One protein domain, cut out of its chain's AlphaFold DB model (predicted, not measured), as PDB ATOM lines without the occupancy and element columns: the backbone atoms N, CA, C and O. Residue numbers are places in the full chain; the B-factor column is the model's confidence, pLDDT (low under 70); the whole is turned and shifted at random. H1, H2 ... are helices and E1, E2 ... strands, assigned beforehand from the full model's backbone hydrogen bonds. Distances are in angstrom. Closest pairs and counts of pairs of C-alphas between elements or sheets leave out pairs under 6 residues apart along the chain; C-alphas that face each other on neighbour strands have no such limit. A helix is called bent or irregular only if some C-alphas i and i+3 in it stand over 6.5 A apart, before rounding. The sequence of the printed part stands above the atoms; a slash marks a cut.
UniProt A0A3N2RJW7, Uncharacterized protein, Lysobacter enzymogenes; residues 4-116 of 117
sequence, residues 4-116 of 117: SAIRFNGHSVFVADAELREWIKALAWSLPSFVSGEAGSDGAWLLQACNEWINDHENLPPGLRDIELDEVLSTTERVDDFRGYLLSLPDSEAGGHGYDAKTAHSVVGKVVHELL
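Overview. This is residues 4 to 116 of the 117 residues of an uncharacterized protein of Lysobacter enzymogenes (UniProt A0A3N2RJW7). Two helical hairpins, H1 with H2 and H3 with H4, pack together with H4 crossing H1, and a small antiparallel strand hairpin, E1 and E2, packs on H4. The printed part has 113 residues, mostly helix, in the order E1, E2, H1, H2, H3, H4. It is compact, radius of gyration of the C-alphas 13.2 A, spanning 37 by 35 by 26 A.

Arrangement. E1, residues 4 to 8, and E2, residues 11 to 16, form a hairpin; N 6 and O 13, 2.9 A apart, are within hydrogen-bond range. H1, residues 17 to 35, is irregular, C-alphas 29 and 32 being 7.1 A apart. It forms a helical hairpin with H2, residues 44 to 59, at a shallow tilt of 28 degrees; the closest C-alphas, Ala 28 and Cys 50, are 6.5 A apart. H1 touches H4, residues 101 to 115, with residues 19 to 26 alone, about perpendicular at 82 degrees; the closest C-alphas, Trp 23 and Ala 104, are 4.3 A apart. H3, residues 76 to 87, and H4 form a helical hairpin at 25 degrees; the closest C-alphas, Leu 86 and Val 108, are 6.3 A apart. O i to N i+4 pairs are within hydrogen-bond range throughout H2, H3 and H4, and 13 of 15 in H1.

Along the chain. E1 begins at C-alpha 4 (166.871, 127.582, 134.790); H4 ends at C-alpha 115 (176.419, 118.748, 122.530). From first to last C-alpha H1 measures 26.5 A, H2 22.3 A and H4 20.5 A.

Size, cuts and confidence. The printed part has no cut. The links H2 to H3 and H3 to H4 are long. Residues 37 to 42 and 93 to 97 have pLDDT under 70.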
ATOM      1  N   SER A   4     165.487 127.168 134.997       92.19
ATOM      2  CA  SER A   4     166.871 127.582 134.790       92.19
ATOM      3  C   SER A   4     167.342 127.101 133.415       92.19
ATOM      4  O   SER A   4     166.718 126.225 132.800       92.19
ATOM      5  N   ALA A   5     168.408 127.700 132.903       92.75
ATOM      6  CA  ALA A   5     168.989 127.365 131.612       92.75
ATOM      7  C   ALA A   5     170.289 126.570 131.777       92.75
ATOM      8  O   ALA A   5     171.123 126.899 132.610       92.75
ATOM      9  N   ILE A   6     170.482 125.558 130.937       94.31
ATOM     10  CA  ILE A   6     171.787 124.943 130.688       94.31
ATOM     11  C   ILE A   6     172.249 125.461 129.327       94.31
ATOM     12  O   ILE A   6     171.532 125.285 128.337       94.31
ATOM     13  N   ARG A   7     173.395 126.137 129.275       93.56
ATOM     14  CA  ARG A   7     173.885 126.833 128.081       93.56
ATOM     15  C   ARG A   7     175.155 126.195 127.545       93.56
ATOM     16  O   ARG A   7     176.038 125.832 128.316       93.56
ATOM     17  N   PHE A   8     175.217 126.047 126.226       92.94
ATOM     18  CA  PHE A   8     176.381 125.535 125.509       92.94
ATOM     19  C   PHE A   8     176.342 125.987 124.048       92.94
ATOM     20  O   PHE A   8     175.293 125.903 123.409       92.94
ATOM     21  N   ASN A   9     177.469 126.443 123.512       87.25
ATOM     22  CA  ASN A   9     177.674 126.886 122.136       87.25
ATOM     23  C   ASN A   9     176.617 127.902 121.656       87.25
ATOM     24  O   ASN A   9     176.105 127.831 120.540       87.25
ATOM     25  N   GLY A  10     176.218 128.828 122.535       85.06
ATOM     26  CA  GLY A  10     175.163 129.812 122.249       85.06
ATOM     27  C   GLY A  10     173.736 129.243 122.204       85.06
ATOM     28  O   GLY A  10     172.788 129.979 121.914       85.06
ATOM     29  N   HIS A  11     173.556 127.961 122.519       89.25
ATOM     30  CA  HIS A  11     172.263 127.311 122.694       89.25
ATOM     31  C   HIS A  11     171.869 127.268 124.170       89.25
ATOM     32  O   HIS A  11     172.702 127.350 125.070       89.25
ATOM     33  N   SER A  12     170.567 127.177 124.438       92.25
ATOM     34  CA  SER A  12     170.031 127.102 125.799       92.25
ATOM     35  C   SER A  12     168.962 126.025 125.896       92.25
ATOM     36  O   SER A  12     167.973 126.048 125.160       92.25
ATOM     37  N   VAL A  13     169.139 125.115 126.848       93.69
ATOM     38  CA  VAL A  13     168.137 124.138 127.266       93.69
ATOM     39  C   VAL A  13     167.472 124.649 128.531       93.69
ATOM     40  O   VAL A  13     168.108 124.757 129.576       93.69
ATOM     41  N   PHE A  14     166.175 124.927 128.458       93.31
ATOM     42  CA  PHE A  14     165.399 125.297 129.637       93.31
ATOM     43  C   PHE A  14     164.899 124.044 130.356       93.31
ATOM     44  O   PHE A  14     164.261 123.171 129.755       93.31
ATOM     45  N   VAL A  15     165.169 123.971 131.654       93.62
ATOM     46  CA  VAL A  15     164.740 122.881 132.536       93.62
ATOM     47  C   VAL A  15     164.058 123.457 133.767       93.62
ATOM     48  O   VAL A  15     164.362 124.570 134.200       93.62
ATOM     49  N   ALA A  16     163.102 122.725 134.339       93.31
ATOM     50  CA  ALA A  16     162.547 123.137 135.624       93.31
ATOM     51  C   ALA A  16     163.614 122.973 136.715       93.31
ATOM     52  O   ALA A  16     164.354 121.992 136.702       93.31
ATOM     53  N   ASP A  17     163.655 123.867 137.705       90.69
ATOM     54  CA  ASP A  17     164.660 123.805 138.782       90.69
ATOM     55  C   ASP A  17     164.644 122.462 139.528       90.69
ATOM     56  O   ASP A  17     165.673 121.976 139.994       90.69
ATOM     57  N   ALA A  18     163.471 121.831 139.626       91.50
ATOM     58  CA  ALA A  18     163.344 120.497 140.198       91.50
ATOM     59  C   ALA A  18     164.047 119.427 139.347       91.50
ATOM     60  O   ALA A  18     164.680 118.550 139.918       91.50
ATOM     61  N   GLU A  19     163.966 119.509 138.015       94.12
ATOM     62  CA  GLU A  19     164.667 118.593 137.104       94.12
ATOM     63  C   GLU A  19     166.177 118.837 137.144       94.12
ATOM     64  O   GLU A  19     166.956 117.889 137.228       94.12
ATOM     65  N   LEU A  20     166.580 120.114 137.155       93.56
ATOM     66  CA  LEU A  20     167.976 120.528 137.277       93.56
ATOM     67  C   LEU A  20     168.619 119.946 138.538       93.56
ATOM     68  O   LEU A  20     169.720 119.408 138.482       93.56
ATOM     69  N   ARG A  21     167.913 120.000 139.671       92.31
ATOM     70  CA  ARG A  21     168.383 119.422 140.932       92.31
ATOM     71  C   ARG A  21     168.672 117.929 140.814       92.31
ATOM     72  O   ARG A  21     169.701 117.473 141.301       92.31
ATOM     73  N   GLU A  22     167.758 117.159 140.227       93.38
ATOM     74  CA  GLU A  22     167.956 115.710 140.095       93.38
ATOM     75  C   GLU A  22     169.095 115.394 139.117       93.38
ATOM     76  O   GLU A  22     169.863 114.467 139.363       93.38
ATOM     77  N   TRP A  23     169.282 116.217 138.080       94.62
ATOM     78  CA  TRP A  23     170.443 116.123 137.197       94.62
ATOM     79  C   TRP A  23     171.762 116.400 137.931       94.62
ATOM     80  O   TRP A  23     172.658 115.564 137.882       94.62
ATOM     81  N   ILE A  24     171.867 117.499 138.690       93.44
ATOM     82  CA  ILE A  24     173.071 117.831 139.477       93.44
ATOM     83  C   ILE A  24     173.408 116.715 140.470       93.44
ATOM     84  O   ILE A  24     174.567 116.330 140.598       93.44
ATOM     85  N   LYS A  25     172.409 116.138 141.148       92.12
ATOM     86  CA  LYS A  25     172.638 114.989 142.038       92.12
ATOM     87  C   LYS A  25     173.150 113.761 141.288       92.12
ATOM     88  O   LYS A  25     174.037 113.084 141.801       92.12
ATOM     89  N   ALA A  26     172.611 113.470 140.102       92.31
ATOM     90  CA  ALA A  26     173.092 112.366 139.275       92.31
ATOM     91  C   ALA A  26     174.557 112.577 138.868       92.31
ATOM     92  O   ALA A  26     175.367 111.657 138.994       92.31
ATOM     93  N   LEU A  27     174.914 113.807 138.472       92.12
ATOM     94  CA  LEU A  27     176.300 114.192 138.203       92.12
ATOM     95  C   LEU A  27     177.173 114.071 139.457       92.12
ATOM     96  O   LEU A  27     178.295 113.611 139.359       92.12
ATOM     97  N   ALA A  28     176.701 114.445 140.641       90.12
ATOM     98  CA  ALA A  28     177.500 114.334 141.860       90.12
ATOM     99  C   ALA A  28     177.718 112.869 142.283       90.12
ATOM    100  O   ALA A  28     178.804 112.495 142.721       90.12
ATOM    101  N   TRP A  29     176.687 112.033 142.138       88.94
ATOM    102  CA  TRP A  29     176.711 110.635 142.559       88.94
ATOM    103  C   TRP A  29     177.649 109.775 141.700       88.94
ATOM    104  O   TRP A  29     178.384 108.955 142.246       88.94
ATOM    105  N   SER A  30     177.656 109.974 140.377       86.69
ATOM    106  CA  SER A  30     178.471 109.174 139.443       86.69
ATOM    107  C   SER A  30     179.922 109.652 139.320       86.69
ATOM    108  O   SER A  30     180.777 108.929 138.802       86.69
ATOM    109  N   LEU A  31     180.225 110.856 139.806       86.88
ATOM    110  CA  LEU A  31     181.524 111.497 139.631       86.88
ATOM    111  C   LEU A  31     182.702 110.709 140.231       86.88
ATOM    112  O   LEU A  31     183.725 110.599 139.556       86.88
ATOM    113  N   PRO A  32     182.607 110.105 141.439       84.81
ATOM    114  CA  PRO A  32     183.707 109.315 141.986       84.81
ATOM    115  C   PRO A  32     184.081 108.131 141.094       84.81
ATOM    116  O   PRO A  32     185.262 107.826 140.961       84.81
ATOM    117  N   SER A  33     183.102 107.481 140.459       81.00
ATOM    118  CA  SER A  33     183.337 106.368 139.530       81.00
ATOM    119  C   SER A  33     184.023 106.826 138.244       81.00
ATOM    120  O   SER A  33     184.886 106.117 137.738       81.00
ATOM    121  N   PHE A  34     183.686 108.019 137.751       80.06
ATOM    122  CA  PHE A  34     184.337 108.611 136.583       80.06
ATOM    123  C   PHE A  34     185.794 109.001 136.870       80.06
ATOM    124  O   PHE A  34     186.689 108.631 136.119       80.06
ATOM    125  N   VAL A  35     186.051 109.669 138.001       78.44
ATOM    126  CA  VAL A  35     187.395 110.141 138.391       78.44
ATOM    127  C   VAL A  35     188.331 108.993 138.805       78.44
ATOM    128  O   VAL A  35     189.546 109.120 138.694       78.44
ATOM    129  N   SER A  36     187.791 107.873 139.300       73.50
ATOM    130  CA  SER A  36     188.579 106.703 139.730       73.50
ATOM    131  C   SER A  36     188.831 105.657 138.633       73.50
ATOM    132  O   SER A  36     189.554 104.691 138.882       73.50
ATOM    133  N   GLY A  37     188.236 105.820 137.447       64.50
ATOM    134  CA  GLY A  37     188.349 104.881 136.328       64.50
ATOM    135  C   GLY A  37     189.676 104.959 135.556       64.50
ATOM    136  O   GLY A  37     190.461 105.884 135.719       64.50
ATOM    137  N   GLU A  38     189.908 103.984 134.665       49.72
ATOM    138  CA  GLU A  38     191.107 103.866 133.803       49.72
ATOM    139  C   GLU A  38     191.288 105.010 132.784       49.72
ATOM    140  O   GLU A  38     192.304 105.070 132.087       49.72
ATOM    141  N   ALA A  39     190.330 105.933 132.689       48.56
ATOM    142  CA  ALA A  39     190.487 107.149 131.914       48.56
ATOM    143  C   ALA A  39     191.438 108.076 132.675       48.56
ATOM    144  O   ALA A  39     191.027 108.834 133.544       48.56
ATOM    145  N   GLY A  40     192.724 108.045 132.328       49.75
ATOM    146  CA  GLY A  40     193.718 109.033 132.763       49.75
ATOM    147  C   GLY A  40     193.416 110.483 132.340       49.75
ATOM    148  O   GLY A  40     194.346 111.280 132.249       49.75
ATOM    149  N   SER A  41     192.153 110.822 132.053       56.66
ATOM    150  CA  SER A  41     191.657 112.180 131.876       56.66
ATOM    151  C   SER A  41     191.721 112.905 133.215       56.66
ATOM    152  O   SER A  41     191.296 112.372 134.243       56.66
ATOM    153  N   ASP A  42     192.229 114.130 133.203       68.19
ATOM    154  CA  ASP A  42     192.275 115.036 134.347       68.19
ATOM    155  C   ASP A  42     190.849 115.423 134.790       68.19
ATOM    156  O   ASP A  42     190.375 116.518 134.522       68.19
ATOM    157  N   GLY A  43     190.119 114.520 135.454       75.44
ATOM    158  CA  GLY A  43     188.729 114.722 135.889       75.44
ATOM    159  C   GLY A  43     188.545 115.840 136.925       75.44
ATOM    160  O   GLY A  43     187.421 116.099 137.361       75.44
ATOM    161  N   ALA A  44     189.628 116.523 137.315       83.31
ATOM    162  CA  ALA A  44     189.603 117.669 138.212       83.31
ATOM    163  C   ALA A  44     188.720 118.805 137.677       83.31
ATOM    164  O   ALA A  44     188.021 119.440 138.464       83.31
ATOM    165  N   TRP A  45     188.692 119.026 136.355       88.06
ATOM    166  CA  TRP A  45     187.840 120.063 135.758       88.06
ATOM    167  C   TRP A  45     186.350 119.781 135.989       88.06
ATOM    168  O   TRP A  45     185.597 120.690 136.330       88.06
ATOM    169  N   LEU A  46     185.925 118.520 135.860       88.88
ATOM    170  CA  LEU A  46     184.531 118.126 136.049       88.88
ATOM    171  C   LEU A  46     184.155 118.146 137.531       88.88
ATOM    172  O   LEU A  46     183.049 118.543 137.887       88.88
ATOM    173  N   LEU A  47     185.087 117.760 138.405       88.94
ATOM    174  CA  LEU A  47     184.903 117.869 139.848       88.94
ATOM    175  C   LEU A  47     184.724 119.317 140.296       88.94
ATOM    176  O   LEU A  47     183.841 119.598 141.106       88.94
ATOM    177  N   GLN A  48     185.531 120.230 139.759       90.19
ATOM    178  CA  GLN A  48     185.375 121.651 140.029       90.19
ATOM    179  C   GLN A  48     184.015 122.161 139.534       90.19
ATOM    180  O   GLN A  48     183.280 122.751 140.321       90.19
ATOM    181  N   ALA A  49     183.647 121.860 138.286       91.94
ATOM    182  CA  ALA A  49     182.376 122.286 137.709       91.94
ATOM    183  C   ALA A  49     181.165 121.767 138.504       91.94
ATOM    184  O   ALA A  49     180.276 122.533 138.861       91.94
ATOM    185  N   CYS A  50     181.156 120.483 138.878       91.62
ATOM    186  CA  CYS A  50     180.098 119.910 139.709       91.62
ATOM    187  C   CYS A  50     179.989 120.604 141.074       91.62
ATOM    188  O   CYS A  50     178.877 120.856 141.534       91.62
ATOM    189  N   ASN A  51     181.112 120.934 141.720       91.19
ATOM    190  CA  ASN A  51     181.097 121.674 142.984       91.19
ATOM    191  C   ASN A  51     180.502 123.078 142.820       91.19
ATOM    192  O   ASN A  51     179.709 123.498 143.662       91.19
ATOM    193  N   GLU A  52     180.858 123.787 141.747       92.31
ATOM    194  CA  GLU A  52     180.303 125.107 141.434       92.31
ATOM    195  C   GLU A  52     178.789 125.020 141.197       92.31
ATOM    196  O   GLU A  52     178.030 125.732 141.849       92.31
ATOM    197  N   TRP A  53     178.322 124.062 140.393       93.31
ATOM    198  CA  TRP A  53     176.891 123.880 140.125       93.31
ATOM    199  C   TRP A  53     176.085 123.484 141.368       93.31
ATOM    200  O   TRP A  53     174.953 123.942 141.544       93.31
ATOM    201  N   ILE A  54     176.644 122.647 142.251       91.44
ATOM    202  CA  ILE A  54     176.024 122.322 143.546       91.44
ATOM    203  C   ILE A  54     175.916 123.587 144.399       91.44
ATOM    204  O   ILE A  54     174.838 123.890 144.914       91.44
ATOM    205  N   ASN A  55     177.010 124.341 144.516       91.50
ATOM    206  CA  ASN A  55     177.058 125.568 145.303       91.50
ATOM    207  C   ASN A  55     176.063 126.618 144.785       91.50
ATOM    208  O   ASN A  55     175.333 127.208 145.582       91.50
ATOM    209  N   ASP A  56     175.977 126.806 143.471       90.19
ATOM    210  CA  ASP A  56     175.021 127.715 142.838       90.19
ATOM    211  C   ASP A  56     173.584 127.264 143.086       90.19
ATOM    212  O   ASP A  56     172.723 128.058 143.465       90.19
ATOM    213  N   HIS A  57     173.314 125.966 142.960       88.12
ATOM    214  CA  HIS A  57     171.989 125.431 143.226       88.12
ATOM    215  C   HIS A  57     171.560 125.604 144.698       88.12
ATOM    216  O   HIS A  57     170.374 125.819 144.977       88.12
ATOM    217  N   GLU A  58     172.490 125.507 145.650       87.75
ATOM    218  CA  GLU A  58     172.214 125.671 147.081       87.75
ATOM    219  C   GLU A  58     172.094 127.137 147.513       87.75
ATOM    220  O   GLU A  58     171.252 127.452 148.357       87.75
ATOM    221  N   ASN A  59     172.890 128.031 146.923       90.31
ATOM    222  CA  ASN A  59     173.022 129.409 147.397       90.31
ATOM    223  C   ASN A  59     172.300 130.446 146.530       90.31
ATOM    224  O   ASN A  59     172.014 131.541 147.020       90.31
ATOM    225  N   LEU A  60     171.963 130.132 145.273       89.56
ATOM    226  CA  LEU A  60     171.235 131.054 144.403       89.56
ATOM    227  C   LEU A  60     169.711 130.878 144.502       89.56
ATOM    228  O   LEU A  60     169.190 129.757 144.662       89.56
ATOM    229  N   PRO A  61     168.955 131.986 144.366       86.25
ATOM    230  CA  PRO A  61     167.508 131.930 144.251       86.25
ATOM    231  C   PRO A  61     167.068 131.014 143.099       86.25
ATOM    232  O   PRO A  61     167.749 130.946 142.072       86.25
ATOM    233  N   PRO A  62     165.916 130.334 143.227       81.81
ATOM    234  CA  PRO A  62     165.305 129.622 142.110       81.81
ATOM    235  C   PRO A  62     165.212 130.511 140.860       81.81
ATOM    236  O   PRO A  62     164.828 131.678 140.963       81.81
ATOM    237  N   GLY A  63     165.520 129.954 139.687       79.25
ATOM    238  CA  GLY A  63     165.501 130.663 138.399       79.25
ATOM    239  C   GLY A  63     166.720 131.521 138.090       79.25
ATOM    240  O   GLY A  63     166.729 132.195 137.066       79.25
ATOM    241  N   LEU A  64     167.727 131.505 138.964       85.00
ATOM    242  CA  LEU A  64     169.058 132.061 138.713       85.00
ATOM    243  C   LEU A  64     170.139 130.972 138.764       85.00
ATOM    244  O   LEU A  64     171.309 131.278 138.948       85.00
ATOM    245  N   ARG A  65     169.750 129.696 138.646       89.00
ATOM    246  CA  ARG A  65     170.637 128.525 138.776       89.00
ATOM    247  C   ARG A  65     171.079 128.038 137.404       89.00
ATOM    248  O   ARG A  65     171.002 126.849 137.100       89.00
ATOM    249  N   ASP A  66     171.426 128.986 136.548       90.69
ATOM    250  CA  ASP A  66     171.849 128.666 135.198       90.69
ATOM    251  C   ASP A  66     173.192 127.929 135.235       90.69
ATOM    252  O   ASP A  66     174.049 128.227 136.063       90.69
ATOM    253  N   ILE A  67     173.365 126.966 134.336       92.94
ATOM    254  CA  ILE A  67     174.614 126.229 134.159       92.94
ATOM    255  C   ILE A  67     175.239 126.659 132.837       92.94
ATOM    256  O   ILE A  67     174.667 126.432 131.771       92.94
ATOM    257  N   GLU A  68     176.429 127.247 132.918       92.06
ATOM    258  CA  GLU A  68     177.255 127.607 131.768       92.06
ATOM    259  C   GLU A  68     178.244 126.473 131.475       92.06
ATOM    260  O   GLU A  68     179.193 126.244 132.225       92.06
ATOM    261  N   LEU A  69     178.019 125.729 130.387       93.31
ATOM    262  CA  LEU A  69     178.917 124.642 129.985       93.31
ATOM    263  C   LEU A  69     180.078 125.133 129.118       93.31
ATOM    264  O   LEU A  69     181.089 124.445 129.053       93.31
ATOM    265  N   ASP A  70     179.967 126.295 128.471       89.50
ATOM    266  CA  ASP A  70     180.981 126.806 127.534       89.50
ATOM    267  C   ASP A  70     182.354 127.026 128.188       89.50
ATOM    268  O   ASP A  70     183.395 126.758 127.585       89.50
ATOM    269  N   GLU A  71     182.373 127.464 129.447       87.31
ATOM    270  CA  GLU A  71     183.618 127.674 130.195       87.31
ATOM    271  C   GLU A  71     184.274 126.343 130.593       87.31
ATOM    272  O   GLU A  71     185.500 126.187 130.567       87.31
ATOM    273  N   VAL A  72     183.442 125.351 130.915       91.12
ATOM    274  CA  VAL A  72     183.871 124.029 131.375       91.12
ATOM    275  C   VAL A  72     184.333 123.170 130.194       91.12
ATOM    276  O   VAL A  72     185.430 122.604 130.226       91.12
ATOM    277  N   LEU A  73     183.536 123.130 129.126       92.44
ATOM    278  CA  LEU A  73     183.699 122.318 127.917       92.44
ATOM    279  C   LEU A  73     184.447 123.078 126.811       92.44
ATOM    280  O   LEU A  73     184.065 123.071 125.643       92.44
ATOM    281  N   SER A  74     185.543 123.732 127.189       89.25
ATOM    282  CA  SER A  74     186.327 124.618 126.319       89.25
ATOM    283  C   SER A  74     187.169 123.906 125.250       89.25
ATOM    284  O   SER A  74     187.746 124.561 124.379       89.25
ATOM    285  N   THR A  75     187.258 122.574 125.290       90.38
ATOM    286  CA  THR A  75     187.982 121.761 124.303       90.38
ATOM    287  C   THR A  75     187.115 120.608 123.810       90.38
ATOM    288  O   THR A  75     186.261 120.105 124.538       90.38
ATOM    289  N   THR A  76     187.364 120.141 122.583       89.81
ATOM    290  CA  THR A  76     186.659 118.979 122.015       89.81
ATOM    291  C   THR A  76     186.828 117.725 122.875       89.81
ATOM    292  O   THR A  76     185.865 116.999 123.072       89.81
ATOM    293  N   GLU A  77     188.012 117.519 123.461       89.88
ATOM    294  CA  GLU A  77     188.269 116.420 124.402       89.88
ATOM    295  C   GLU A  77     187.332 116.479 125.614       89.88
ATOM    296  O   GLU A  77     186.686 115.490 125.936       89.88
ATOM    297  N   ARG A  78     187.156 117.658 126.231       90.44
ATOM    298  CA  ARG A  78     186.226 117.816 127.359       90.44
ATOM    299  C   ARG A  78     184.770 117.618 126.957       90.44
ATOM    300  O   ARG A  78     183.997 117.100 127.756       90.44
ATOM    301  N   VAL A  79     184.385 118.022 125.746       92.50
ATOM    302  CA  VAL A  79     183.038 117.761 125.210       92.50
ATOM    303  C   VAL A  79     182.801 116.256 125.080       92.50
ATOM    304  O   VAL A  79     181.770 115.762 125.536       92.50
ATOM    305  N   ASP A  80     183.756 115.526 124.502       90.44
ATOM    306  CA  ASP A  80     183.665 114.076 124.319       90.44
ATOM    307  C   ASP A  80     183.665 113.332 125.663       90.44
ATOM    308  O   ASP A  80     182.810 112.468 125.883       90.44
ATOM    309  N   ASP A  81     184.540 113.725 126.593       89.69
ATOM    310  CA  ASP A  81     184.601 113.180 127.952       89.69
ATOM    311  C   ASP A  81     183.302 113.439 128.718       89.69
ATOM    312  O   ASP A  81     182.729 112.522 129.310       89.69
ATOM    313  N   PHE A  82     182.784 114.672 128.676       92.38
ATOM    314  CA  PHE A  82     181.527 115.021 129.335       92.38
ATOM    315  C   PHE A  82     180.346 114.267 128.733       92.38
ATOM    316  O   PHE A  82     179.475 113.782 129.453       92.38
ATOM    317  N   ARG A  83     180.312 114.110 127.410       92.38
ATOM    318  CA  ARG A  83     179.280 113.319 126.741       92.38
ATOM    319  C   ARG A  83     179.361 111.850 127.151       92.38
ATOM    320  O   ARG A  83     178.328 111.260 127.465       92.38
ATOM    321  N   GLY A  84     180.557 111.262 127.155       89.88
ATOM    322  CA  GLY A  84     180.783 109.896 127.629       89.88
ATOM    323  C   GLY A  84     180.327 109.728 129.078       89.88
ATOM    324  O   GLY A  84     179.606 108.783 129.397       89.88
ATOM    325  N   TYR A  85     180.652 110.708 129.922       90.50
ATOM    326  CA  TYR A  85     180.212 110.771 131.307       90.50
ATOM    327  C   TYR A  85     178.685 110.781 131.443       90.50
ATOM    328  O   TYR A  85     178.126 109.919 132.122       90.50
ATOM    329  N   LEU A  86     177.995 111.691 130.749       92.44
ATOM    330  CA  LEU A  86     176.533 111.777 130.761       92.44
ATOM    331  C   LEU A  86     175.861 110.468 130.325       92.44
ATOM    332  O   LEU A  86     174.856 110.071 130.909       92.44
ATOM    333  N   LEU A  87     176.420 109.788 129.322       90.31
ATOM    334  CA  LEU A  87     175.903 108.512 128.815       90.31
ATOM    335  C   LEU A  87     176.208 107.320 129.732       90.31
ATOM    336  O   LEU A  87     175.599 106.266 129.574       90.31
ATOM    337  N   SER A  88     177.134 107.478 130.680       88.06
ATOM    338  CA  SER A  88     177.457 106.469 131.695       88.06
ATOM    339  C   SER A  88     176.613 106.580 132.968       88.06
ATOM    340  O   SER A  88     176.743 105.739 133.860       88.06
ATOM    341  N   LEU A  89     175.760 107.605 133.078       87.88
ATOM    342  CA  LEU A  89     174.906 107.784 134.247       87.88
ATOM    343  C   LEU A  89     173.915 106.609 134.374       87.88
ATOM    344  O   LEU A  89     173.366 106.168 133.364       87.88
ATOM    345  N   PRO A  90     173.637 106.111 135.593       82.06
ATOM    346  CA  PRO A  90     172.665 105.039 135.795       82.06
ATOM    347  C   PRO A  90     171.260 105.438 135.340       82.06
ATOM    348  O   PRO A  90     170.710 106.449 135.778       82.06
ATOM    349  N   ASP A  91     170.656 104.601 134.504       77.06
ATOM    350  CA  ASP A  91     169.315 104.786 133.936       77.06
ATOM    351  C   ASP A  91     168.185 104.264 134.838       77.06
ATOM    352  O   ASP A  91     167.000 104.432 134.536       77.06
ATOM    353  N   SER A  92     168.535 103.647 135.967       71.62
ATOM    354  CA  SER A  92     167.590 103.051 136.902       71.62
ATOM    355  C   SER A  92     167.871 103.456 138.343       71.62
ATOM    356  O   SER A  92     169.010 103.646 138.759       71.62
ATOM    357  N   GLU A  93     166.809 103.531 139.144       66.06
ATOM    358  CA  GLU A  93     166.896 103.814 140.584       66.06
ATOM    359  C   GLU A  93     167.392 102.612 141.410       66.06
ATOM    360  O   GLU A  93     167.288 102.617 142.639       66.06
ATOM    361  N   ALA A  94     167.905 101.563 140.757       55.94
ATOM    362  CA  ALA A  94     168.102 100.236 141.335       55.94
ATOM    363  C   ALA A  94     169.076 100.181 142.535       55.94
ATOM    364  O   ALA A  94     169.172  99.139 143.179       55.94
ATOM    365  N   GLY A  95     169.754 101.275 142.890       60.31
ATOM    366  CA  GLY A  95     170.638 101.365 144.054       60.31
ATOM    367  C   GLY A  95     170.344 102.497 145.042       60.31
ATOM    368  O   GLY A  95     171.224 102.810 145.840       60.31
ATOM    369  N   GLY A  96     169.156 103.119 145.030       65.50
ATOM    370  CA  GLY A  96     168.798 104.131 146.041       65.50
ATOM    371  C   GLY A  96     169.695 105.373 145.998       65.50
ATOM    372  O   GLY A  96     170.113 105.889 147.032       65.50
ATOM    373  N   HIS A  97     170.004 105.846 144.792       66.44
ATOM    374  CA  HIS A  97     171.045 106.841 144.504       66.44
ATOM    375  C   HIS A  97     170.753 108.272 145.011       66.44
ATOM    376  O   HIS A  97     171.553 109.178 144.803       66.44
ATOM    377  N   GLY A  98     169.621 108.499 145.691       80.00
ATOM    378  CA  GLY A  98     169.249 109.801 146.266       80.00
ATOM    379  C   GLY A  98     168.716 110.832 145.258       80.00
ATOM    380  O   GLY A  98     168.453 111.979 145.640       80.00
ATOM    381  N   TYR A  99     168.529 110.429 143.998       87.12
ATOM    382  CA  TYR A  99     167.947 111.232 142.922       87.12
ATOM    383  C   TYR A  99     166.945 110.426 142.088       87.12
ATOM    384  O   TYR A  99     167.009 109.197 142.056       87.12
ATOM    385  N   ASP A 100     166.039 111.130 141.406       90.06
ATOM    386  CA  ASP A 100     165.124 110.537 140.420       90.06
ATOM    387  C   ASP A 100     165.864 110.303 139.094       90.06
ATOM    388  O   ASP A 100     166.172 111.246 138.352       90.06
ATOM    389  N   ALA A 101     166.159 109.033 138.799       89.44
ATOM    390  CA  ALA A 101     166.962 108.647 137.640       89.44
ATOM    391  C   ALA A 101     166.278 108.968 136.308       89.44
ATOM    392  O   ALA A 101     166.942 109.389 135.358       89.44
ATOM    393  N   LYS A 102     164.948 108.838 136.243       90.75
ATOM    394  CA  LYS A 102     164.168 109.118 135.034       90.75
ATOM    395  C   LYS A 102     164.180 110.612 134.721       90.75
ATOM    396  O   LYS A 102     164.348 111.004 133.565       90.75
ATOM    397  N   THR A 103     164.007 111.440 135.745       92.38
ATOM    398  CA  THR A 103     164.044 112.897 135.619       92.38
ATOM    399  C   THR A 103     165.444 113.372 135.226       92.38
ATOM    400  O   THR A 103     165.573 114.141 134.273       92.38
ATOM    401  N   ALA A 104     166.494 112.858 135.871       92.25
ATOM    402  CA  ALA A 104     167.873 113.168 135.499       92.25
ATOM    403  C   ALA A 104     168.184 112.763 134.044       92.25
ATOM    404  O   ALA A 104     168.723 113.567 133.285       92.25
ATOM    405  N   HIS A 105     167.766 111.566 133.613       91.88
ATOM    406  CA  HIS A 105     167.966 111.088 132.238       91.88
ATOM    407  C   HIS A 105     167.215 111.908 131.183       91.88
ATOM    408  O   HIS A 105     167.706 112.089 130.068       91.88
ATOM    409  N   SER A 106     166.045 112.451 131.527       93.19
ATOM    410  CA  SER A 106     165.332 113.395 130.658       93.19
ATOM    411  C   SER A 106     166.178 114.644 130.377       93.19
ATOM    412  O   SER A 106     166.248 115.100 129.236       93.19
ATOM    413  N   VAL A 107     166.874 115.174 131.392       94.31
ATOM    414  CA  VAL A 107     167.795 116.312 131.228       94.31
ATOM    415  C   VAL A 107     169.033 115.908 130.427       94.31
ATOM    416  O   VAL A 107     169.390 116.618 129.489       94.31
ATOM    417  N   VAL A 108     169.625 114.740 130.710       94.06
ATOM    418  CA  VAL A 108     170.760 114.188 129.944       94.06
ATOM    419  C   VAL A 108     170.453 114.139 128.451       94.06
ATOM    420  O   VAL A 108     171.252 114.621 127.653       94.06
ATOM    421  N   GLY A 109     169.284 113.622 128.061       92.75
ATOM    422  CA  GLY A 109     168.892 113.544 126.653       92.75
ATOM    423  C   GLY A 109     168.835 114.912 125.967       92.75
ATOM    424  O   GLY A 109     169.282 115.045 124.829       92.75
ATOM    425  N   LYS A 110     168.342 115.944 126.670       93.44
ATOM    426  CA  LYS A 110     168.315 117.322 126.155       93.44
ATOM    427  C   LYS A 110     169.732 117.881 125.989       93.44
ATOM    428  O   LYS A 110     170.031 118.458 124.952       93.44
ATOM    429  N   VAL A 111     170.600 117.687 126.985       93.00
ATOM    430  CA  VAL A 111     171.979 118.206 126.971       93.00
ATOM    431  C   VAL A 111     172.822 117.505 125.906       93.00
ATOM    432  O   VAL A 111     173.452 118.176 125.097       93.00
ATOM    433  N   VAL A 112     172.788 116.171 125.831       93.12
ATOM    434  CA  VAL A 112     173.536 115.397 124.821       93.12
ATOM    435  C   VAL A 112     173.127 115.776 123.400       93.12
ATOM    436  O   VAL A 112     173.978 115.831 122.517       93.12
ATOM    437  N   HIS A 113     171.843 116.056 123.168       91.00
ATOM    438  CA  HIS A 113     171.371 116.530 121.867       91.00
ATOM    439  C   HIS A 113     171.991 117.878 121.476       91.00
ATOM    440  O   HIS A 113     172.358 118.053 120.317       91.00
ATOM    441  N   GLU A 114     172.149 118.809 122.420       89.19
ATOM    442  CA  GLU A 114     172.808 120.096 122.149       89.19
ATOM    443  C   GLU A 114     174.332 119.967 122.003       89.19
ATOM    444  O   GLU A 114     174.913 120.677 121.191       89.19
ATOM    445  N   LEU A 115     174.980 119.023 122.696       88.00
ATOM    446  CA  LEU A 115     176.419 118.748 122.530       88.00
ATOM    447  C   LEU A 115     176.787 118.209 121.131       88.00
ATOM    448  O   LEU A 115     177.962 118.165 120.782       88.00
ATOM    449  N   LEU A 116     175.804 117.755 120.345       85.25
ATOM    450  CA  LEU A 116     175.991 117.181 119.006       85.25
ATOM    451  C   LEU A 116     175.706 118.160 117.854       85.25
ATOM    452  O   LEU A 116     175.781 117.750 116.694       85.25
TER     453      LEU A 116